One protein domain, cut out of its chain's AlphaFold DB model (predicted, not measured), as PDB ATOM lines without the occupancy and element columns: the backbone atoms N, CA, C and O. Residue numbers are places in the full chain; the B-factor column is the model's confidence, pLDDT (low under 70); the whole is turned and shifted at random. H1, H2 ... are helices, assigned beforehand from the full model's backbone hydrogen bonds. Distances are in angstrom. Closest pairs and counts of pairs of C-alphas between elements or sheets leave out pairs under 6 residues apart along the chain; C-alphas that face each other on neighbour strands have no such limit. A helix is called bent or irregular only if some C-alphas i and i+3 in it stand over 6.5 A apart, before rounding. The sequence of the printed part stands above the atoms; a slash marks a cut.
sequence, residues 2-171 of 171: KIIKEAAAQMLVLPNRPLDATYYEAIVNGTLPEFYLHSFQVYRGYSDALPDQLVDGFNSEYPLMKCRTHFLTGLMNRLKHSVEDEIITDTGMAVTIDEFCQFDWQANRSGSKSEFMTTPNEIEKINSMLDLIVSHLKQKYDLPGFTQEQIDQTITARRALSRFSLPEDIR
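This is residues 2 to 171 of the 171 residues of an uncharacterized protein of Candidatus Beckwithbacteria bacterium GW2011_GWB1_47_15 (UniProt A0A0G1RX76). Four helices, H3, H4, H5 and H6, lie side by side as an up-and-down bundle, each running against the one before it in the chain. H2 packs on H3 at the end where H3 begins and H1 packs on H2 farther out, while H7 crosses H3 outside the bundle; the two long links, residues 45 to 68 and 103 to 119, lie at the end of the bundle where H3 and H5 end. The printed part has 170 residues with seven named helices, H1 to H7 in that order along the chain, and no named strand; the class is all helix. The whole is compact, with a radius of gyration of the C-alphas of 17.2 A, and spans 49 by 42 by 32 A.

The longest helix is H6, residues 120 to 141. It touches H3, residues 32 to 44, at a shallow tilt of 26 degrees, opposite ways; their closest C-alphas, those of Leu 37 and Val 134, are 6.0 A apart. H5, residues 91 to 102, is close to H6 but not clearly touching, with the closest C-alphas, those of Phe 100 and Met 129, 7.8 A apart. H4, residues 69 to 84, is near H6. H4 touches H5 with its residues 76 to 83 alone, at a shallow tilt of 27 degrees, opposite ways; the closest C-alphas, those of Met 76 and Cys 101, are 5.7 A apart. H4 touches H3 with its residues 75 to 82 alone, at a shallow tilt of 24 degrees, opposite ways, and the C-alphas of Tyr 36 and Ser 82 come closest, at 6.9 A. H3 and H5 are apart. H3 is the hub, touching four other helices. H7, residues 148 to 163, touches residues 38 to 42 of H3 with its own residues 151 to 155, about perpendicular at 77 degrees; the closest C-alphas, those of Val 42 and Ile 151, are 5.5 A apart. H2, residues 21 to 29, forms a helical hairpin with H3 and touches residues 32 to 35 of it alone; their closest C-alphas, those of Ala 26 and Leu 32, are 4.9 A apart. H1, residues 2 to 12, forms another helical hairpin with H2, opposite ways at 32 degrees, a tilt only just shallow, with the C-alphas of Lys 5 and Val 28 closest at 4.9 A. H1 is apart from H3, H4, H5, H6 and H7. In each of the seven helices every O i to N i+4 pair is within hydrogen-bond range.

H6 measures 31.7 A from C-alpha 120 at (194.353, 177.322, 139.107) to C-alpha 141 at (179.100, 153.094, 152.732). In the same bundle H4 measures 22.5 A, H3 18.3 A and H5 16.4 A. H7 is 22.8 A long and ends with C-alpha 163 at (177.381, 187.944, 157.209). H1, 15.7 A long, begins with C-alpha 2 at (179.631, 154.197, 174.060), and H2 is the shortest at 12.2 A. None of the helices is bent.

The two C-alphas farthest apart, those of Lys 2 and Gln 53, are 51.1 A from each other. The printed part has no cut and ends at Arg 171, the chain's last residue. The links from H3 to H4, with 24 residues, and from H5 to H6, with 17, are long; the link from H2 to H3 is tight. Residues 14 to 19 stand free. The mean pLDDT of the printed part is 83.1; it is under 70 at residue 2 and in residues 15 to 19, 50 to 63, 110 to 116 and 162 to 171.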
ATOM      1  N   LYS A   2     180.633 153.683 173.089       69.69
ATOM      2  CA  LYS A   2     179.631 154.197 174.060       69.69
ATOM      3  C   LYS A   2     180.053 155.499 174.772       69.69
ATOM      4  O   LYS A   2     179.294 156.457 174.772       69.69
ATOM      5  N   ILE A   3     181.295 155.558 175.259       74.62
ATOM      6  CA  ILE A   3     181.869 156.735 175.942       74.62
ATOM      7  C   ILE A   3     181.917 157.968 175.018       74.62
ATOM      8  O   ILE A   3     181.609 159.077 175.440       74.62
ATOM      9  N   ILE A   4     182.244 157.775 173.735       80.12
ATOM     10  CA  ILE A   4     182.323 158.860 172.743       80.12
ATOM     11  C   ILE A   4     180.924 159.414 172.440       80.12
ATOM     12  O   ILE A   4     180.747 160.626 172.356       80.12
ATOM     13  N   LYS A   5     179.905 158.546 172.347       83.62
ATOM     14  CA  LYS A   5     178.509 158.979 172.173       83.62
ATOM     15  C   LYS A   5     177.989 159.768 173.372       83.62
ATOM     16  O   LYS A   5     177.293 160.758 173.183       83.62
ATOM     17  N   GLU A   6     178.334 159.355 174.588       83.56
ATOM     18  CA  GLU A   6     177.956 160.068 175.814       83.56
ATOM     19  C   GLU A   6     178.620 161.451 175.885       83.56
ATOM     20  O   GLU A   6     177.939 162.437 176.160       83.56
ATOM     21  N   ALA A   7     179.911 161.549 175.553       84.31
ATOM     22  CA  ALA A   7     180.611 162.829 175.462       84.31
ATOM     23  C   ALA A   7     180.018 163.738 174.367       84.31
ATOM     24  O   ALA A   7     179.768 164.917 174.609       84.31
ATOM     25  N   ALA A   8     179.715 163.197 173.182       85.00
ATOM     26  CA  ALA A   8     179.074 163.953 172.106       85.00
ATOM     27  C   ALA A   8     177.667 164.443 172.491       85.00
ATOM     28  O   ALA A   8     177.324 165.594 172.233       85.00
ATOM     29  N   ALA A   9     176.871 163.614 173.173       84.12
ATOM     30  CA  ALA A   9     175.560 164.014 173.682       84.12
ATOM     31  C   ALA A   9     175.660 165.151 174.713       84.12
ATOM     32  O   ALA A   9     174.832 166.061 174.706       84.12
ATOM     33  N   GLN A  10     176.693 165.145 175.562       84.88
ATOM     34  CA  GLN A  10     176.950 166.235 176.509       84.88
ATOM     35  C   GLN A  10     177.306 167.547 175.799       84.88
ATOM     36  O   GLN A  10     176.829 168.604 176.205       84.88
ATOM     37  N   MET A  11     178.072 167.490 174.705       83.69
ATOM     38  CA  MET A  11     178.387 168.675 173.897       83.69
ATOM     39  C   MET A  11     177.135 169.320 173.282       83.69
ATOM     40  O   MET A  11     177.085 170.539 173.132       83.69
ATOM     41  N   LEU A  12     176.108 168.525 172.958       83.44
ATOM     42  CA  LEU A  12     174.863 169.009 172.347       83.44
ATOM     43  C   LEU A  12     173.928 169.745 173.315       83.44
ATOM     44  O   LEU A  12     173.088 170.519 172.858       83.44
ATOM     45  N   VAL A  13     174.064 169.528 174.624       83.88
ATOM     46  CA  VAL A  13     173.214 170.159 175.653       83.88
ATOM     47  C   VAL A  13     173.861 171.387 176.303       83.88
ATOM     48  O   VAL A  13     173.294 171.962 177.233       83.88
ATOM     49  N   LEU A  14     175.039 171.806 175.830       78.31
ATOM     50  CA  LEU A  14     175.694 173.017 176.316       78.31
ATOM     51  C   LEU A  14     174.892 174.272 175.917       78.31
ATOM     52  O   LEU A  14     174.403 174.357 174.790       78.31
ATOM     53  N   PRO A  15     174.789 175.280 176.808       61.59
ATOM     54  CA  PRO A  15     173.993 176.488 176.566       61.59
ATOM     55  C   PRO A  15     174.481 177.300 175.358       61.59
ATOM     56  O   PRO A  15     173.681 177.928 174.672       61.59
ATOM     57  N   ASN A  16     175.779 177.222 175.052       66.38
ATOM     58  CA  ASN A  16     176.348 177.683 173.793       66.38
ATOM     59  C   ASN A  16     176.558 176.462 172.903       66.38
ATOM     60  O   ASN A  16     177.619 175.834 172.950       66.38
ATOM     61  N   ARG A  17     175.521 176.096 172.144       59.72
ATOM     62  CA  ARG A  17     175.580 174.956 171.225       59.72
ATOM     63  C   ARG A  17     176.823 175.105 170.329       59.72
ATOM     64  O   ARG A  17     176.998 176.171 169.733       59.72
ATOM     65  N   PRO A  18     177.696 174.088 170.239       61.47
ATOM     66  CA  PRO A  18     178.927 174.202 169.469       61.47
ATOM     67  C   PRO A  18     178.626 174.471 167.989       61.47
ATOM     68  O   PRO A  18     177.642 173.965 167.447       61.47
ATOM     69  N   LEU A  19     179.505 175.238 167.331       60.31
ATOM     70  CA  LEU A  19     179.424 175.567 165.897       60.31
ATOM     71  C   LEU A  19     179.290 174.316 165.003       60.31
ATOM     72  O   LEU A  19     178.630 174.375 163.970       60.31
ATOM     73  N   ASP A  20     179.834 173.181 165.450       72.75
ATOM     74  CA  ASP A  20     179.790 171.882 164.768       72.75
ATOM     75  C   ASP A  20     178.751 170.919 165.391       72.75
ATOM     76  O   ASP A  20     178.971 169.714 165.495       72.75
ATOM     77  N   ALA A  21     177.585 171.415 165.820       82.19
ATOM     78  CA  ALA A  21     176.521 170.575 166.391       82.19
ATOM     79  C   ALA A  21     176.143 169.362 165.517       82.19
ATOM     80  O   ALA A  21     175.894 168.275 166.036       82.19
ATOM     81  N   THR A  22     176.164 169.526 164.195       87.56
ATOM     82  CA  THR A  22     175.851 168.462 163.230       87.56
ATOM     83  C   THR A  22     176.863 167.312 163.256       87.56
ATOM     84  O   THR A  22     176.493 166.173 162.983       87.56
ATOM     85  N   TYR A  23     178.121 167.572 163.629       91.06
ATOM     86  CA  TYR A  23     179.136 166.533 163.822       91.06
ATOM     87  C   TYR A  23     178.829 165.682 165.059       91.06
ATOM     88  O   TYR A  23     178.807 164.454 164.988       91.06
ATOM     89  N   TYR A  24     178.525 166.321 166.191       90.19
ATOM     90  CA  TYR A  24     178.194 165.603 167.425       90.19
ATOM     91  C   TYR A  24     176.886 164.814 167.302       90.19
ATOM     92  O   TYR A  24     176.796 163.691 167.798       90.19
ATOM     93  N   GLU A  25     175.894 165.346 166.585       92.12
ATOM     94  CA  GLU A  25     174.679 164.605 166.224       92.12
ATOM     95  C   GLU A  25     174.999 163.355 165.409       92.12
ATOM     96  O   GLU A  25     174.479 162.279 165.707       92.12
ATOM     97  N   ALA A  26     175.897 163.468 164.430       93.44
ATOM     98  CA  ALA A  26     176.321 162.333 163.627       93.44
ATOM     99  C   ALA A  26     177.018 161.250 164.466       93.44
ATOM    100  O   ALA A  26     176.743 160.065 164.276       93.44
ATOM    101  N   ILE A  27     177.838 161.623 165.456       91.88
ATOM    102  CA  ILE A  27     178.423 160.666 166.413       91.88
ATOM    103  C   ILE A  27     177.323 159.931 167.187       91.88
ATOM    104  O   ILE A  27     177.319 158.696 167.257       91.88
ATOM    105  N   VAL A  28     176.391 160.678 167.787       91.94
ATOM    106  CA  VAL A  28     175.316 160.116 168.618       91.94
ATOM    107  C   VAL A  28     174.468 159.143 167.796       91.94
ATOM    108  O   VAL A  28     174.253 157.996 168.210       91.94
ATOM    109  N   ASN A  29     174.088 159.558 166.589       93.56
ATOM    110  CA  ASN A  29     173.219 158.799 165.696       93.56
ATOM    111  C   ASN A  29     173.950 157.684 164.934       93.56
ATOM    112  O   ASN A  29     173.305 156.777 164.422       93.56
ATOM    113  N   GLY A  30     175.287 157.684 164.919       92.69
ATOM    114  CA  GLY A  30     176.078 156.719 164.153       92.69
ATOM    115  C   GLY A  30     176.078 156.989 162.645       92.69
ATOM    116  O   GLY A  30     176.241 156.052 161.877       92.69
ATOM    117  N   THR A  31     175.907 158.248 162.239       95.44
ATOM    118  CA  THR A  31     175.812 158.696 160.839       95.44
ATOM    119  C   THR A  31     177.003 159.577 160.438       95.44
ATOM    120  O   THR A  31     176.870 160.585 159.736       95.44
ATOM    121  N   LEU A  32     178.186 159.266 160.979       95.25
ATOM    122  CA  LEU A  32     179.433 159.957 160.638       95.25
ATOM    123  C   LEU A  32     179.785 159.853 159.140       95.25
ATOM    124  O   LEU A  32     180.183 160.877 158.580       95.25
ATOM    125  N   PRO A  33     179.621 158.698 158.461       97.12
ATOM    126  CA  PRO A  33     179.853 158.614 157.019       97.12
ATOM    127  C   PRO A  33     179.040 159.638 156.214       97.12
ATOM    128  O   PRO A  33     179.590 160.333 155.360       97.12
ATOM    129  N   GLU A  34     177.753 159.797 156.530       96.81
ATOM    130  CA  GLU A  34     176.852 160.760 155.896       96.81
ATOM    131  C   GLU A  34     177.283 162.197 156.175       96.81
ATOM    132  O   GLU A  34     177.275 163.033 155.269       96.81
ATOM    133  N   PHE A  35     177.705 162.486 157.408       96.00
ATOM    134  CA  PHE A  35     178.230 163.796 157.784       96.00
ATOM    135  C   PHE A  35     179.468 164.179 156.962       96.00
ATOM    136  O   PHE A  35     179.553 165.302 156.447       96.00
ATOM    137  N   TYR A  36     180.426 163.260 156.818       97.44
ATOM    138  CA  TYR A  36     181.638 163.502 156.040       97.44
ATOM    139  C   TYR A  36     181.332 163.628 154.549       97.44
ATOM    140  O   TYR A  36     181.781 164.589 153.920       97.44
ATOM    141  N   LEU A  37     180.498 162.740 153.998       97.88
ATOM    142  CA  LEU A  37     180.059 162.817 152.606       97.88
ATOM    143  C   LEU A  37     179.386 164.161 152.305       97.88
ATOM    144  O   LEU A  37     179.770 164.839 151.350       97.88
ATOM    145  N   HIS A  38     178.440 164.581 153.149       96.44
ATOM    146  CA  HIS A  38     177.780 165.876 153.018       96.44
ATOM    147  C   HIS A  38     178.797 167.019 153.054       96.44
ATOM    148  O   HIS A  38     178.795 167.887 152.184       96.44
ATOM    149  N   SER A  39     179.707 166.997 154.029       95.44
ATOM    150  CA  SER A  39     180.724 168.036 154.199       95.44
ATOM    151  C   SER A  39     181.613 168.185 152.964       95.44
ATOM    152  O   SER A  39     181.846 169.310 152.520       95.44
ATOM    153  N   PHE A  40     182.079 167.079 152.376       97.69
ATOM    154  CA  PHE A  40     182.911 167.120 151.171       97.69
ATOM    155  C   PHE A  40     182.126 167.543 149.926       97.69
ATOM    156  O   PHE A  40     182.636 168.342 149.143       97.69
ATOM    157  N   GLN A  41     180.869 167.115 149.766       96.69
ATOM    158  CA  GLN A  41     180.019 167.616 148.679       96.69
ATOM    159  C   GLN A  41     179.745 169.126 148.810       96.69
ATOM    160  O   GLN A  41     179.749 169.840 147.808       96.69
ATOM    161  N   VAL A  42     179.598 169.641 150.036       94.25
ATOM    162  CA  VAL A  42     179.480 171.086 150.285       94.25
ATOM    163  C   VAL A  42     180.764 171.818 149.896       94.25
ATOM    164  O   VAL A  42     180.691 172.803 149.165       94.25
ATOM    165  N   TYR A  43     181.939 171.328 150.309       95.06
ATOM    166  CA  TYR A  43     183.222 171.900 149.876       95.06
ATOM    167  C   TYR A  43     183.385 171.873 148.350       95.06
ATOM    168  O   TYR A  43     183.891 172.832 147.766       95.06
ATOM    169  N   ARG A  44     182.912 170.814 147.685       95.06
ATOM    170  CA  ARG A  44     182.935 170.692 146.222       95.06
ATOM    171  C   ARG A  44     182.083 171.746 145.524       95.06
ATOM    172  O   ARG A  44     182.503 172.245 144.478       95.06
ATOM    173  N   GLY A  45     180.946 172.103 146.118       91.12
ATOM    174  CA  GLY A  45     180.041 173.141 145.621       91.12
ATOM    175  C   GLY A  45     180.529 174.581 145.827       91.12
ATOM    176  O   GLY A  45     179.887 175.510 145.343       91.12
ATOM    177  N   TYR A  46     181.642 174.813 146.533       90.31
ATOM    178  CA  TYR A  46     182.197 176.165 146.673       90.31
ATOM    179  C   TYR A  46     182.809 176.660 145.354       90.31
ATOM    180  O   TYR A  46     183.269 175.864 144.536       90.31
ATOM    181  N   SER A  47     182.834 177.984 145.169       87.56
ATOM    182  CA  SER A  47     183.290 178.621 143.925       87.56
ATOM    183  C   SER A  47     184.778 178.389 143.666       87.56
ATOM    184  O   SER A  47     185.598 178.602 144.562       87.56
ATOM    185  N   ASP A  48     185.112 178.041 142.424       87.12
ATOM    186  CA  ASP A  48     186.493 177.949 141.931       87.12
ATOM    187  C   ASP A  48     187.067 179.330 141.585       87.12
ATOM    188  O   ASP A  48     188.270 179.550 141.691       87.12
ATOM    189  N   ALA A  49     186.211 180.281 141.208       72.88
ATOM    190  CA  ALA A  49     186.623 181.609 140.772       72.88
ATOM    191  C   ALA A  49     186.496 182.651 141.889       72.88
ATOM    192  O   ALA A  49     185.553 182.618 142.691       72.88
ATOM    193  N   LEU A  50     187.424 183.609 141.876       67.19
ATOM    194  CA  LEU A  50     187.271 184.893 142.546       67.19
ATOM    195  C   LEU A  50     186.455 185.827 141.631       67.19
ATOM    196  O   LEU A  50     186.782 185.914 140.449       67.19
ATOM    197  N   PRO A  51     185.421 186.525 142.125       65.62
ATOM    198  CA  PRO A  51     184.759 187.580 141.363       65.62
ATOM    199  C   PRO A  51     185.754 188.649 140.888       65.62
ATOM    200  O   PRO A  51     186.566 189.116 141.685       65.62
ATOM    201  N   ASP A  52     185.626 189.096 139.633       59.81
ATOM    202  CA  ASP A  52     186.530 190.069 138.981       59.81
ATOM    203  C   ASP A  52     186.691 191.400 139.744       59.81
ATOM    204  O   ASP A  52     187.638 192.148 139.518       59.81
ATOM    205  N   GLN A  53     185.751 191.714 140.639       56.75
ATOM    206  CA  GLN A  53     185.680 192.974 141.387       56.75
ATOM    207  C   GLN A  53     186.369 192.916 142.762       56.75
ATOM    208  O   GLN A  53     186.421 193.928 143.454       56.75
ATOM    209  N   LEU A  54     186.887 191.754 143.173       54.94
ATOM    210  CA  LEU A  54     187.533 191.573 144.474       54.94
ATOM    211  C   LEU A  54     189.047 191.521 144.308       54.94
ATOM    212  O   LEU A  54     189.578 190.614 143.674       54.94
ATOM    213  N   VAL A  55     189.742 192.493 144.896       50.50
ATOM    214  CA  VAL A  55     191.208 192.637 144.792       50.50
ATOM    215  C   VAL A  55     191.902 192.233 146.104       50.50
ATOM    216  O   VAL A  55     193.125 192.139 146.183       50.50
ATOM    217  N   ASP A  56     191.125 191.935 147.142       53.38
ATOM    218  CA  ASP A  56     191.561 191.788 148.521       53.38
ATOM    219  C   ASP A  56     191.005 190.509 149.169       53.38
ATOM    220  O   ASP A  56     189.798 190.277 149.280       53.38
ATOM    221  N   GLY A  57     191.926 189.663 149.647       52.53
ATOM    222  CA  GLY A  57     191.658 188.323 150.194       52.53
ATOM    223  C   GLY A  57     190.783 188.272 151.455       52.53
ATOM    224  O   GLY A  57     190.410 187.183 151.889       52.53
ATOM    225  N   PHE A  58     190.410 189.426 152.014       56.16
ATOM    226  CA  PHE A  58     189.612 189.557 153.237       56.16
ATOM    227  C   PHE A  58     188.145 189.934 153.000       56.16
ATOM    228  O   PHE A  58     187.418 190.137 153.971       56.16
ATOM    229  N   ASN A  59     187.665 190.007 151.752       59.94
ATOM    230  CA  ASN A  59     186.275 190.404 151.516       59.94
ATOM    231  C   ASN A  59     185.285 189.390 152.144       59.94
ATOM    232  O   ASN A  59     185.196 188.229 151.730       59.94
ATOM    233  N   SER A  60     184.534 189.819 153.157       57.53
ATOM    234  CA  SER A  60     183.608 188.981 153.932       57.53
ATOM    235  C   SER A  60     182.322 188.614 153.180       57.53
ATOM    236  O   SER A  60     181.581 187.740 153.626       57.53
ATOM    237  N   GLU A  61     182.061 189.218 152.018       57.25
ATOM    238  CA  GLU A  61     180.846 188.991 151.231       57.25
ATOM    239  C   GLU A  61     180.884 187.668 150.453       57.25
ATOM    240  O   GLU A  61     179.831 187.105 150.138       57.25
ATOM    241  N   TYR A  62     182.087 187.127 150.216       64.81
ATOM    242  CA  TYR A  62     182.307 185.889 149.458       64.81
ATOM    243  C   TYR A  62     183.157 184.856 150.226       64.81
ATOM    244  O   TYR A  62     184.200 184.415 149.759       64.81
ATOM    245  N   PRO A  63     182.745 184.401 151.419       66.38
ATOM    246  CA  PRO A  63     183.593 183.564 152.269       66.38
ATOM    247  C   PRO A  63     183.732 182.117 151.776       66.38
ATOM    248  O   PRO A  63     184.569 181.381 152.288       66.38
ATOM    249  N   LEU A  64     182.933 181.677 150.800       79.62
ATOM    250  CA  LEU A  64     182.879 180.278 150.358       79.62
ATOM    251  C   LEU A  64     183.492 180.109 148.960       79.62
ATOM    252  O   LEU A  64     182.778 179.898 147.977       79.62
ATOM    253  N   MET A  65     184.817 180.238 148.880       84.12
ATOM    254  CA  MET A  65     185.594 180.101 147.643       84.12
ATOM    255  C   MET A  65     186.818 179.216 147.878       84.12
ATOM    256  O   MET A  65     187.490 179.358 148.902       84.12
ATOM    257  N   LYS A  66     187.122 178.327 146.925       87.69
ATOM    258  CA  LYS A  66     188.274 177.410 146.992       87.69
ATOM    259  C   LYS A  66     189.613 178.137 146.908       87.69
ATOM    260  O   LYS A  66     190.634 177.620 147.351       87.69
ATOM    261  N   CYS A  67     189.580 179.363 146.393       80.00
ATOM    262  CA  CYS A  67     190.725 180.247 146.293       80.00
ATOM    263  C   CYS A  67     191.214 180.809 147.630       80.00
ATOM    264  O   CYS A  67     192.148 181.586 147.596       80.00
ATOM    265  N   ARG A  68     190.618 180.491 148.790       79.56
ATOM    266  CA  ARG A  68     190.989 181.109 150.078       79.56
ATOM    267  C   ARG A  68     191.690 180.145 151.031       79.56
ATOM    268  O   ARG A  68     191.276 178.995 151.162       79.56
ATOM    269  N   THR A  69     192.668 180.636 151.795       79.50
ATOM    270  CA  THR A  69     193.405 179.828 152.788       79.50
ATOM    271  C   THR A  69     192.485 179.146 153.802       79.50
ATOM    272  O   THR A  69     192.634 177.955 154.057       79.50
ATOM    273  N   HIS A  70     191.478 179.842 154.342       79.62
ATOM    274  CA  HIS A  70     190.584 179.249 155.347       79.62
ATOM    275  C   HIS A  70     189.756 178.082 154.801       79.62
ATOM    276  O   HIS A  70     189.438 177.157 155.548       79.62
ATOM    277  N   PHE A  71     189.417 178.105 153.506       87.62
ATOM    278  CA  PHE A  71     188.775 176.971 152.850       87.62
ATOM    279  C   PHE A  71     189.711 175.767 152.882       87.62
ATOM    280  O   PHE A  71     189.302 174.686 153.301       87.62
ATOM    281  N   LEU A  72     190.966 175.969 152.480       89.19
ATOM    282  CA  LEU A  72     191.958 174.910 152.400       89.19
ATOM    283  C   LEU A  72     192.258 174.326 153.787       89.19
ATOM    284  O   LEU A  72     192.226 173.110 153.951       89.19
ATOM    285  N   THR A  73     192.460 175.169 154.803       87.62
ATOM    286  CA  THR A  73     192.631 174.723 156.195       87.62
ATOM    287  C   THR A  73     191.426 173.914 156.675       87.62
ATOM    288  O   THR A  73     191.591 172.836 157.246       87.62
ATOM    289  N   GLY A  74     190.206 174.389 156.404       89.88
ATOM    290  CA  GLY A  74     188.979 173.680 156.764       89.88
ATOM    291  C   GLY A  74     188.829 172.331 156.055       89.88
ATOM    292  O   GLY A  74     188.391 171.360 156.678       89.88
ATOM    293  N   LEU A  75     189.202 172.252 154.776       95.25
ATOM    294  CA  LEU A  75     189.190 171.016 153.995       95.25
ATOM    295  C   LEU A  75     190.223 170.013 154.524       95.25
ATOM    296  O   LEU A  75     189.859 168.872 154.796       95.25
ATOM    297  N   MET A  76     191.476 170.436 154.722       95.31
ATOM    298  CA  MET A  76     192.547 169.576 155.245       95.31
ATOM    299  C   MET A  76     192.190 169.008 156.621       95.31
ATOM    300  O   MET A  76     192.332 167.808 156.842       95.31
ATOM    301  N   ASN A  77     191.653 169.835 157.523       94.25
ATOM    302  CA  ASN A  77     191.199 169.364 158.833       94.25
ATOM    303  C   ASN A  77     190.073 168.333 158.703       94.25
ATOM    304  O   ASN A  77     190.094 167.306 159.374       94.25
ATOM    305  N   ARG A  78     189.101 168.566 157.809       95.75
ATOM    306  CA  ARG A  78     187.991 167.626 157.608       95.75
ATOM    307  C   ARG A  78     188.463 166.296 157.006       95.75
ATOM    308  O   ARG A  78     187.946 165.257 157.403       95.75
ATOM    309  N   LEU A  79     189.442 166.319 156.098       97.75
ATOM    310  CA  LEU A  79     190.073 165.113 155.553       97.75
ATOM    311  C   LEU A  79     190.818 164.331 156.642       97.75
ATOM    312  O   LEU A  79     190.565 163.138 156.801       97.75
ATOM    313  N   LYS A  80     191.657 164.992 157.448       96.94
ATOM    314  CA  LYS A  80     192.372 164.345 158.562       96.94
ATOM    315  C   LYS A  80     191.418 163.708 159.567       96.94
ATOM    316  O   LYS A  80     191.538 162.519 159.838       96.94
ATOM    317  N   HIS A  81     190.407 164.450 160.019       95.56
ATOM    318  CA  HIS A  81     189.431 163.914 160.968       95.56
ATOM    319  C   HIS A  81     188.646 162.727 160.391       95.56
ATOM    320  O   HIS A  81     188.312 161.812 161.127       95.56
ATOM    321  N   SER A  82     188.390 162.680 159.078       96.94
ATOM    322  CA  SER A  82     187.726 161.513 158.480       96.94
ATOM    323  C   SER A  82     188.569 160.231 158.540       96.94
ATOM    324  O   SER A  82     188.006 159.136 158.557       96.94
ATOM    325  N   VAL A  83     189.899 160.347 158.610       97.31
ATOM    326  CA  VAL A  83     190.810 159.220 158.861       97.31
ATOM    327  C   VAL A  83     190.867 158.909 160.360       97.31
ATOM    328  O   VAL A  83     190.729 157.753 160.747       97.31
ATOM    329  N   GLU A  84     191.023 159.931 161.204       95.38
ATOM    330  CA  GLU A  84     191.109 159.788 162.669       95.38
ATOM    331  C   GLU A  84     189.831 159.196 163.287       95.38
ATOM    332  O   GLU A  84     189.915 158.380 164.202       95.38
ATOM    333  N   ASP A  85     188.661 159.543 162.747       94.75
ATOM    334  CA  ASP A  85     187.356 158.992 163.137       94.75
ATOM    335  C   ASP A  85     187.083 157.600 162.528       94.75
ATOM    336  O   ASP A  85     185.962 157.095 162.613       94.75
ATOM    337  N   GLU A  86     188.076 156.982 161.879       95.12
ATOM    338  CA  GLU A  86     187.995 155.651 161.256       95.12
ATOM    339  C   GLU A  86     186.899 155.533 160.175       95.12
ATOM    340  O   GLU A  86     186.394 154.447 159.875       95.12
ATOM    341  N   ILE A  87     186.528 156.649 159.538       96.88
ATOM    342  CA  ILE A  87     185.599 156.650 158.396       96.88
ATOM    343  C   ILE A  87     186.352 156.281 157.118       96.88
ATOM    344  O   ILE A  87     185.906 155.468 156.304       96.88
ATOM    345  N   ILE A  88     187.563 156.797 156.960       96.81
ATOM    346  CA  ILE A  88     188.504 156.337 155.947       96.81
ATOM    347  C   ILE A  88     189.484 155.393 156.626       96.81
ATOM    348  O   ILE A  88     190.292 155.796 157.451       96.81
ATOM    349  N   THR A  89     189.405 154.122 156.250       95.38
ATOM    350  CA  THR A  89     190.251 153.043 156.790       95.38
ATOM    351  C   THR A  89     191.067 152.358 155.700       95.38
ATOM    352  O   THR A  89     191.830 151.445 155.993       95.38
ATOM    353  N   ASP A  90     190.865 152.743 154.436       94.69
ATOM    354  CA  ASP A  90     191.672 152.250 153.328       94.69
ATOM    355  C   ASP A  90     193.046 152.920 153.376       94.69
ATOM    356  O   ASP A  90     193.145 154.149 153.351       94.69
ATOM    357  N   THR A  91     194.100 152.110 153.450       94.62
ATOM    358  CA  THR A  91     195.470 152.610 153.581       94.62
ATOM    359  C   THR A  91     195.876 153.471 152.388       94.62
ATOM    360  O   THR A  91     196.545 154.482 152.578       94.62
ATOM    361  N   GLY A  92     195.457 153.109 151.169       96.62
ATOM    362  CA  GLY A  92     195.765 153.884 149.967       96.62
ATOM    363  C   GLY A  92     195.153 155.282 150.028       96.62
ATOM    364  O   GLY A  92     195.853 156.274 149.846       96.62
ATOM    365  N   MET A  93     193.870 155.366 150.381       96.88
ATOM    366  CA  MET A  93     193.154 156.630 150.538       96.88
ATOM    367  C   MET A  93     193.728 157.489 151.670       96.88
ATOM    368  O   MET A  93     193.879 158.697 151.503       96.88
ATOM    369  N   ALA A  94     194.079 156.880 152.807       96.88
ATOM    370  CA  ALA A  94     194.690 157.592 153.926       96.88
ATOM    371  C   ALA A  94     196.044 158.213 153.537       96.88
ATOM    372  O   ALA A  94     196.292 159.374 153.857       96.88
ATOM    373  N   VAL A  95     196.883 157.483 152.790       97.44
ATOM    374  CA  VAL A  95     198.151 158.007 152.251       97.44
ATOM    375  C   VAL A  95     197.898 159.148 151.269       97.44
ATOM    376  O   VAL A  95     198.499 160.207 151.402       97.44
ATOM    377  N   THR A  96     196.963 158.984 150.330       97.88
ATOM    378  CA  THR A  96     196.602 160.047 149.378       97.88
ATOM    379  C   THR A  96     196.115 161.321 150.085       97.88
ATOM    380  O   THR A  96     196.436 162.433 149.661       97.88
ATOM    381  N   ILE A  97     195.371 161.187 151.186       97.94
ATOM    382  CA  ILE A  97     194.947 162.320 152.018       97.94
ATOM    383  C   ILE A  97     196.127 162.983 152.721       97.94
ATOM    384  O   ILE A  97     196.191 164.214 152.759       97.94
ATOM    385  N   ASP A  98     197.042 162.196 153.280       97.56
ATOM    386  CA  ASP A  98     198.235 162.720 153.938       97.56
ATOM    387  C   ASP A  98     199.113 163.496 152.944       97.56
ATOM    388  O   ASP A  98     199.445 164.656 153.194       97.56
ATOM    389  N   GLU A  99     199.365 162.935 151.758       97.56
ATOM    390  CA  GLU A  99     200.084 163.599 150.663       97.56
ATOM    391  C   GLU A  99     199.423 164.926 150.258       97.56
ATOM    392  O   GLU A  99     200.100 165.938 150.071       97.56
ATOM    393  N   PHE A 100     198.090 164.958 150.165       97.25
ATOM    394  CA  PHE A 100     197.347 166.188 149.890       97.25
ATOM    395  C   PHE A 100     197.503 167.228 151.006       97.25
ATOM    396  O   PHE A 100     197.679 168.417 150.735       97.25
ATOM    397  N   CYS A 101     197.455 166.799 152.269       94.81
ATOM    398  CA  CYS A 101     197.599 167.684 153.425       94.81
ATOM    399  C   CYS A 101     199.027 168.216 153.605       94.81
ATOM    400  O   CYS A 101     199.207 169.261 154.228       94.81
ATOM    401  N   GLN A 102     200.027 167.501 153.092       93.75
ATOM    402  CA  GLN A 102     201.437 167.896 153.119       93.75
ATOM    403  C   GLN A 102     201.868 168.676 151.872       93.75
ATOM    404  O   GLN A 102     202.999 169.162 151.818       93.75
ATOM    405  N   PHE A 103     200.991 168.804 150.872       93.06
ATOM    406  CA  PHE A 103     201.282 169.572 149.670       93.06
ATOM    407  C   PHE A 103     201.668 171.018 150.027       93.06
ATOM    408  O   PHE A 103     201.060 171.656 150.887       93.06
ATOM    409  N   ASP A 104     202.696 171.540 149.361       89.44
ATOM    410  CA  ASP A 104     203.199 172.898 149.579       89.44
ATOM    411  C   ASP A 104     202.303 173.922 148.869       89.44
ATOM    412  O   ASP A 104     202.587 174.381 147.760       89.44
ATOM    413  N   TRP A 105     201.176 174.225 149.511       88.31
ATOM    414  CA  TRP A 105     200.179 175.163 149.012       88.31
ATOM    415  C   TRP A 105     200.695 176.602 149.031       88.31
ATOM    416  O   TRP A 105     201.156 177.104 150.058       88.31
ATOM    417  N   GLN A 106     200.503 177.325 147.929       82.88
ATOM    418  CA  GLN A 106     200.860 178.737 147.808       82.88
ATOM    419  C   GLN A 106     200.175 179.603 148.872       82.88
ATOM    420  O   GLN A 106     200.807 180.497 149.430       82.88
ATOM    421  N   ALA A 107     198.930 179.270 149.212       75.62
ATOM    422  CA  ALA A 107     198.138 179.904 150.265       75.62
ATOM    423  C   ALA A 107     198.727 179.764 151.692       75.62
ATOM    424  O   ALA A 107     198.153 180.295 152.641       75.62
ATOM    425  N   ASN A 108     199.835 179.032 151.861       75.69
ATOM    426  CA  ASN A 108     200.553 178.873 153.128       75.69
ATOM    427  C   ASN A 108     201.957 179.518 153.111       75.69
ATOM    428  O   ASN A 108     202.660 179.476 154.121       75.69
ATOM    429  N   ARG A 109     202.405 180.091 151.983       75.88
ATOM    430  CA  ARG A 109     203.766 180.633 151.828       75.88
ATOM    431  C   ARG A 109     203.830 182.104 152.219       75.88
ATOM    432  O   ARG A 109     203.278 182.930 151.510       75.88
ATOM    433  N   SER A 110     204.561 182.441 153.282       60.00
ATOM    434  CA  SER A 110     204.771 183.828 153.729       60.00
ATOM    435  C   SER A 110     205.590 184.671 152.729       60.00
ATOM    436  O   SER A 110     206.545 184.175 152.134       60.00
ATOM    437  N   GLY A 111     205.290 185.967 152.612       56.53
ATOM    438  CA  GLY A 111     206.043 186.977 151.855       56.53
ATOM    439  C   GLY A 111     205.425 187.520 150.550       56.53
ATOM    440  O   GLY A 111     206.102 188.287 149.863       56.53
ATOM    441  N   SER A 112     204.193 187.177 150.159       51.62
ATOM    442  CA  SER A 112     203.551 187.654 148.923       51.62
ATOM    443  C   SER A 112     202.096 188.108 149.114       51.62
ATOM    444  O   SER A 112     201.338 187.579 149.914       51.62
ATOM    445  N   LYS A 113     201.619 189.031 148.261       52.09
ATOM    446  CA  LYS A 113     200.176 189.359 148.157       52.09
ATOM    447  C   LYS A 113     199.291 188.140 147.823       52.09
ATOM    448  O   LYS A 113     198.076 188.216 147.964       52.09
ATOM    449  N   SER A 114     199.895 187.040 147.368       53.00
ATOM    450  CA  SER A 114     199.245 185.766 147.062       53.00
ATOM    451  C   SER A 114     199.222 184.778 148.239       53.00
ATOM    452  O   SER A 114     198.699 183.682 148.071       53.00
ATOM    453  N   GLU A 115     199.695 185.181 149.424       60.94
ATOM    454  CA  GLU A 115     199.640 184.434 150.698       60.94
ATOM    455  C   GLU A 115     198.253 183.909 151.067       60.94
ATOM    456  O   GLU A 115     198.125 182.988 151.860       60.94
ATOM    457  N   PHE A 116     197.201 184.488 150.498       65.56
ATOM    458  CA  PHE A 116     195.827 184.144 150.840       65.56
ATOM    459  C   PHE A 116     195.121 183.334 149.754       65.56
ATOM    460  O   PHE A 116     193.921 183.079 149.889       65.56
ATOM    461  N   MET A 117     195.829 182.986 148.665       76.88
ATOM    462  CA  MET A 117     195.201 182.501 147.439       76.88
ATOM    463  C   MET A 117     195.806 181.228 146.862       76.88
ATOM    464  O   MET A 117     197.024 181.097 146.759       76.88
ATOM    465  N   THR A 118     194.935 180.311 146.433       80.75
ATOM    466  CA  THR A 118     195.334 179.135 145.650       80.75
ATOM    467  C   THR A 118     195.376 179.450 144.152       80.75
ATOM    468  O   THR A 118     194.646 180.303 143.643       80.75
ATOM    469  N   THR A 119     196.266 178.772 143.437       84.94
ATOM    470  CA  THR A 119     196.423 178.852 141.978       84.94
ATOM    471  C   THR A 119     195.383 178.004 141.238       84.94
ATOM    472  O   THR A 119     194.803 177.090 141.825       84.94
ATOM    473  N   PRO A 120     195.192 178.208 139.918       87.19
ATOM    474  CA  PRO A 120     194.353 177.322 139.107       87.19
ATOM    475  C   PRO A 120     194.734 175.836 139.223       87.19
ATOM    476  O   PRO A 120     193.869 174.994 139.447       87.19
ATOM    477  N   ASN A 121     196.031 175.513 139.185       90.69
ATOM    478  CA  ASN A 121     196.514 174.131 139.321       90.69
ATOM    479  C   ASN A 121     196.215 173.540 140.713       90.69
ATOM    480  O   ASN A 121     195.980 172.343 140.864       90.69
ATOM    481  N   GLU A 122     196.240 174.368 141.756       91.88
ATOM    482  CA  GLU A 122     195.871 173.957 143.113       91.88
ATOM    483  C   GLU A 122     194.363 173.729 143.245       91.88
ATOM    484  O   GLU A 122     193.948 172.765 143.887       91.88
ATOM    485  N   ILE A 123     193.541 174.547 142.583       92.44
ATOM    486  CA  ILE A 123     192.089 174.339 142.506       92.44
ATOM    487  C   ILE A 123     191.767 173.005 141.819       92.44
ATOM    488  O   ILE A 123     190.915 172.259 142.302       92.44
ATOM    489  N   GLU A 124     192.478 172.646 140.749       94.50
ATOM    490  CA  GLU A 124     192.333 171.333 140.103       94.50
ATOM    491  C   GLU A 124     192.672 170.175 141.052       94.50
ATOM    492  O   GLU A 124     191.935 169.186 141.113       94.50
ATOM    493  N   LYS A 125     193.744 170.303 141.849       95.81
ATOM    494  CA  LYS A 125     194.108 169.313 142.880       95.81
ATOM    495  C   LYS A 125     193.030 169.187 143.953       95.81
ATOM    496  O   LYS A 125     192.672 168.070 144.324       95.81
ATOM    497  N   ILE A 126     192.494 170.313 144.424       96.56
ATOM    498  CA  ILE A 126     191.389 170.352 145.390       96.56
ATOM    499  C   ILE A 126     190.167 169.620 144.825       96.56
ATOM    500  O   ILE A 126     189.620 168.739 145.485       96.56
ATOM    501  N   ASN A 127     189.748 169.958 143.603       96.94
ATOM    502  CA  ASN A 127     188.588 169.340 142.966       96.94
ATOM    503  C   ASN A 127     188.797 167.833 142.750       96.94
ATOM    504  O   ASN A 127     187.906 167.052 143.074       96.94
ATOM    505  N   SER A 128     189.988 167.415 142.309       97.56
ATOM    506  CA  SER A 128     190.326 165.997 142.128       97.56
ATOM    507  C   SER A 128     190.260 165.213 143.443       97.56
ATOM    508  O   SER A 128     189.700 164.121 143.480       97.56
ATOM    509  N   MET A 129     190.784 165.780 144.535       98.12
ATOM    510  CA  MET A 129     190.704 165.169 145.864       98.12
ATOM    511  C   MET A 129     189.257 165.050 146.350       98.12
ATOM    512  O   MET A 129     188.859 164.009 146.865       98.12
ATOM    513  N   LEU A 130     188.451 166.100 146.159       98.25
ATOM    514  CA  LEU A 130     187.037 166.101 146.532       98.25
ATOM    515  C   LEU A 130     186.234 165.056 145.744       98.25
ATOM    516  O   LEU A 130     185.435 164.333 146.337       98.25
ATOM    517  N   ASP A 131     186.468 164.936 144.438       98.06
ATOM    518  CA  ASP A 131     185.799 163.941 143.595       98.06
ATOM    519  C   ASP A 131     186.212 162.511 143.989       98.06
ATOM    520  O   ASP A 131     185.359 161.620 144.087       98.06
ATOM    521  N   LEU A 132     187.497 162.307 144.306       98.00
ATOM    522  CA  LEU A 132     188.026 161.037 144.801       98.00
ATOM    523  C   LEU A 132     187.375 160.635 146.130       98.00
ATOM    524  O   LEU A 132     186.844 159.527 146.240       98.00
ATOM    525  N   ILE A 133     187.364 161.529 147.126       97.75
ATOM    526  CA  ILE A 133     186.863 161.177 148.457       97.75
ATOM    527  C   ILE A 133     185.344 160.997 148.485       97.75
ATOM    528  O   ILE A 133     184.838 160.073 149.122       97.75
ATOM    529  N   VAL A 134     184.599 161.831 147.752       97.94
ATOM    530  CA  VAL A 134     183.144 161.682 147.621       97.94
ATOM    531  C   VAL A 134     182.814 160.333 146.988       97.94
ATOM    532  O   VAL A 134     181.937 159.626 147.485       97.94
ATOM    533  N   SER A 135     183.532 159.948 145.931       97.19
ATOM    534  CA  SER A 135     183.339 158.651 145.276       97.19
ATOM    535  C   SER A 135     183.670 157.491 146.215       97.19
ATOM    536  O   SER A 135     182.885 156.549 146.318       97.19
ATOM    537  N   HIS A 136     184.781 157.585 146.953       97.38
ATOM    538  CA  HIS A 136     185.184 156.574 147.930       97.38
ATOM    539  C   HIS A 136     184.129 156.375 149.025       97.38
ATOM    540  O   HIS A 136     183.728 155.243 149.289       97.38
ATOM    541  N   LEU A 137     183.630 157.457 149.635       97.69
ATOM    542  CA  LEU A 137     182.628 157.370 150.702       97.69
ATOM    543  C   LEU A 137     181.293 156.813 150.201       97.69
ATOM    544  O   LEU A 137     180.706 155.966 150.872       97.69
ATOM    545  N   LYS A 138     180.838 157.234 149.012       97.19
ATOM    546  CA  LYS A 138     179.622 156.686 148.389       97.19
ATOM    547  C   LYS A 138     179.723 155.179 148.184       97.19
ATOM    548  O   LYS A 138     178.795 154.463 148.534       97.19
ATOM    549  N   GLN A 139     180.850 154.705 147.656       96.50
ATOM    550  CA  GLN A 139     181.063 153.283 147.392       96.50
ATOM    551  C   GLN A 139     181.218 152.470 148.679       96.50
ATOM    552  O   GLN A 139     180.593 151.424 148.821       96.50
ATOM    553  N   LYS A 140     182.034 152.944 149.628       96.62
ATOM    554  CA  LYS A 140     182.336 152.215 150.866       96.62
ATOM    555  C   LYS A 140     181.109 152.038 151.763       96.62
ATOM    556  O   LYS A 140     180.984 151.003 152.412       96.62
ATOM    557  N   TYR A 141     180.243 153.047 151.817       96.00
ATOM    558  CA  TYR A 141     179.100 153.094 152.732       96.00
ATOM    559  C   TYR A 141     177.739 152.957 152.035       96.00
ATOM    560  O   TYR A 141     176.719 153.113 152.698       96.00
ATOM    561  N   ASP A 142     177.717 152.674 150.728       96.00
ATOM    562  CA  ASP A 142     176.497 152.579 149.908       96.00
ATOM    563  C   ASP A 142     175.572 153.803 150.059       96.00
ATOM    564  O   ASP A 142     174.359 153.711 150.250       96.00
ATOM    565  N   LEU A 143     176.174 154.997 150.030       94.75
ATOM    566  CA  LEU A 143     175.456 156.253 150.246       94.75
ATOM    567  C   LEU A 143     175.011 156.867 148.909       94.75
ATOM    568  O   LEU A 143     175.843 157.058 148.016       94.75
ATOM    569  N   PRO A 144     173.741 157.301 148.774       89.44
ATOM    570  CA  PRO A 144     173.226 157.871 147.525       89.44
ATOM    571  C   PRO A 144     173.826 159.253 147.195       89.44
ATOM    572  O   PRO A 144     173.766 159.718 146.054       89.44
ATOM    573  N   GLY A 145     174.454 159.907 148.175       89.44
ATOM    574  CA  GLY A 145     174.875 161.301 148.085       89.44
ATOM    575  C   GLY A 145     173.724 162.284 148.255       89.44
ATOM    576  O   GLY A 145     172.551 161.926 148.237       89.44
ATOM    577  N   PHE A 146     174.094 163.546 148.421       93.00
ATOM    578  CA  PHE A 146     173.160 164.655 148.566       93.00
ATOM    579  C   PHE A 146     172.878 165.305 147.210       93.00
ATOM    580  O   PHE A 146     173.765 165.362 146.348       93.00
ATOM    581  N   THR A 147     171.647 165.782 147.021       93.81
ATOM    582  CA  THR A 147     171.227 166.490 145.806       93.81
ATOM    583  C   THR A 147     171.880 167.868 145.731       93.81
ATOM    584  O   THR A 147     172.252 168.448 146.752       93.81
ATOM    585  N   GLN A 148     171.981 168.431 144.523       91.25
ATOM    586  CA  GLN A 148     172.520 169.785 144.353       91.25
ATOM    587  C   GLN A 148     171.727 170.818 145.167       91.25
ATOM    588  O   GLN A 148     172.319 171.684 145.798       91.25
ATOM    589  N   GLU A 149     170.403 170.665 145.241       94.19
ATOM    590  CA  GLU A 149     169.538 171.535 146.040       94.19
ATOM    591  C   GLU A 149     169.901 171.508 147.536       94.19
ATOM    592  O   GLU A 149     170.025 172.561 148.157       94.19
ATOM    593  N   GLN A 150     170.137 170.324 148.115       91.56
ATOM    594  CA  GLN A 150     170.549 170.189 149.521       91.56
ATOM    595  C   GLN A 150     171.916 170.840 149.784       91.56
ATOM    596  O   GLN A 150     172.131 171.487 150.817       91.56
ATOM    597  N   ILE A 151     172.841 170.697 148.833       93.56
ATOM    598  CA  ILE A 151     174.161 171.325 148.898       93.56
ATOM    599  C   ILE A 151     174.037 172.851 148.835       93.56
ATOM    600  O   ILE A 151     174.594 173.546 149.688       93.56
ATOM    601  N   ASP A 152     173.251 173.379 147.899       89.50
ATOM    602  CA  ASP A 152     173.048 174.819 147.720       89.50
ATOM    603  C   ASP A 152     172.345 175.460 148.922       89.50
ATOM    604  O   ASP A 152     172.721 176.557 149.353       89.50
ATOM    605  N   GLN A 153     171.375 174.764 149.524       90.00
ATOM    606  CA  GLN A 153     170.734 175.182 150.774       90.00
ATOM    607  C   GLN A 153     171.764 175.316 151.905       90.00
ATOM    608  O   GLN A 153     171.793 176.333 152.603       90.00
ATOM    609  N   THR A 154     172.668 174.342 152.045       89.81
ATOM    610  CA  THR A 154     173.725 174.382 153.068       89.81
ATOM    611  C   THR A 154     174.729 175.506 152.815       89.81
ATOM    612  O   THR A 154     175.095 176.236 153.740       89.81
ATOM    613  N   ILE A 155     175.163 175.689 151.565       87.19
ATOM    614  CA  ILE A 155     176.055 176.788 151.165       87.19
ATOM    615  C   ILE A 155     175.401 178.138 151.483       87.19
ATOM    616  O   ILE A 155     176.045 179.024 152.048       87.19
ATOM    617  N   THR A 156     174.112 178.286 151.182       86.25
ATOM    618  CA  THR A 156     173.340 179.505 151.457       86.25
ATOM    619  C   THR A 156     173.243 179.784 152.955       86.25
ATOM    620  O   THR A 156     173.525 180.905 153.385       86.25
ATOM    621  N   ALA A 157     172.938 178.770 153.768       84.88
ATOM    622  CA  ALA A 157     172.899 178.901 155.223       84.88
ATOM    623  C   ALA A 157     174.263 179.322 155.803       84.88
ATOM    624  O   ALA A 157     174.334 180.230 156.633       84.88
ATOM    625  N   ARG A 158     175.367 178.739 155.313       83.81
ATOM    626  CA  ARG A 158     176.731 179.117 155.725       83.81
ATOM    627  C   ARG A 158     177.076 180.560 155.350       83.81
ATOM    628  O   ARG A 158     177.652 181.272 156.171       83.81
ATOM    629  N   ARG A 159     176.684 181.019 154.153       77.19
ATOM    630  CA  ARG A 159     176.852 182.426 153.735       77.19
ATOM    631  C   ARG A 159     176.084 183.386 154.640       77.19
ATOM    632  O   ARG A 159     176.609 184.443 154.983       77.19
ATOM    633  N   ALA A 160     174.862 183.032 155.038       76.50
ATOM    634  CA  ALA A 160     174.079 183.856 155.953       76.50
ATOM    635  C   ALA A 160     174.809 184.021 157.293       76.50
ATOM    636  O   ALA A 160     175.032 185.148 157.720       76.50
ATOM    637  N   LEU A 161     175.287 182.924 157.892       71.81
ATOM    638  CA  LEU A 161     176.019 182.949 159.165       71.81
ATOM    639  C   LEU A 161     177.286 183.815 159.121       71.81
ATOM    640  O   LEU A 161     177.548 184.563 160.060       71.81
ATOM    641  N   SER A 162     178.034 183.777 158.014       65.00
ATOM    642  CA  SER A 162     179.239 184.599 157.837       65.00
ATOM    643  C   SER A 162     178.974 186.105 157.702       65.00
ATOM    644  O   SER A 162     179.866 186.907 157.964       65.00
ATOM    645  N   ARG A 163     177.756 186.519 157.312       54.75
ATOM    646  CA  ARG A 163     177.381 187.944 157.209       54.75
ATOM    647  C   ARG A 163     177.051 188.576 158.564       54.75
ATOM    648  O   ARG A 163     177.093 189.797 158.677       54.75
ATOM    649  N   PHE A 164     176.760 187.761 159.578       47.62
ATOM    650  CA  PHE A 164     176.449 188.200 160.943       47.62
ATOM    651  C   PHE A 164     177.673 188.208 161.878       47.62
ATOM    652  O   PHE A 164     177.526 188.455 163.069       47.62
ATOM    653  N   SER A 165     178.879 187.927 161.367       43.59
ATOM    654  CA  SER A 165     180.094 187.753 162.185       43.59
ATOM    655  C   SER A 165     180.953 189.014 162.360       43.59
ATOM    656  O   SER A 165     182.000 188.931 162.996       43.59
ATOM    657  N   LEU A 166     180.557 190.165 161.806       37.78
ATOM    658  CA  LEU A 166     181.241 191.438 162.055       37.78
ATOM    659  C   LEU A 166     180.378 192.294 162.992       37.78
ATOM    660  O   LEU A 166     179.234 192.577 162.628       37.78
ATOM    661  N   PRO A 167     180.889 192.696 164.173       42.59
ATOM    662  CA  PRO A 167     180.246 193.707 165.004       42.59
ATOM    663  C   PRO A 167     179.959 194.964 164.175       42.59
ATOM    664  O   PRO A 167     180.791 195.359 163.353       42.59
ATOM    665  N   GLU A 168     178.797 195.590 164.386       44.94
ATOM    666  CA  GLU A 168     178.407 196.831 163.692       44.94
ATOM    667  C   GLU A 168     179.422 197.969 163.901       44.94
ATOM    668  O   GLU A 168     179.516 198.864 163.068       44.94
ATOM    669  N   ASP A 169     180.249 197.872 164.940       45.47
ATOM    670  CA  ASP A 169     181.247 198.866 165.341       45.47
ATOM    671  C   ASP A 169     182.490 198.924 164.419       45.47
ATOM    672  O   ASP A 169     183.421 199.683 164.687       45.47
ATOM    673  N   ILE A 170     182.540 198.104 163.357       48.03
ATOM    674  CA  ILE A 170     183.636 198.053 162.365       48.03
ATOM    675  C   ILE A 170     183.114 198.314 160.926       48.03
ATOM    676  O   ILE A 170     183.785 197.987 159.948       48.03
ATOM    677  N   ARG A 171     181.914 198.886 160.758       42.00
ATOM    678  CA  ARG A 171     181.419 199.406 159.465       42.00
ATOM    679  C   ARG A 171     181.540 200.923 159.396       42.00
ATOM    680  O   ARG A 171     181.803 201.414 158.277       42.00
TER     681      ARG A 171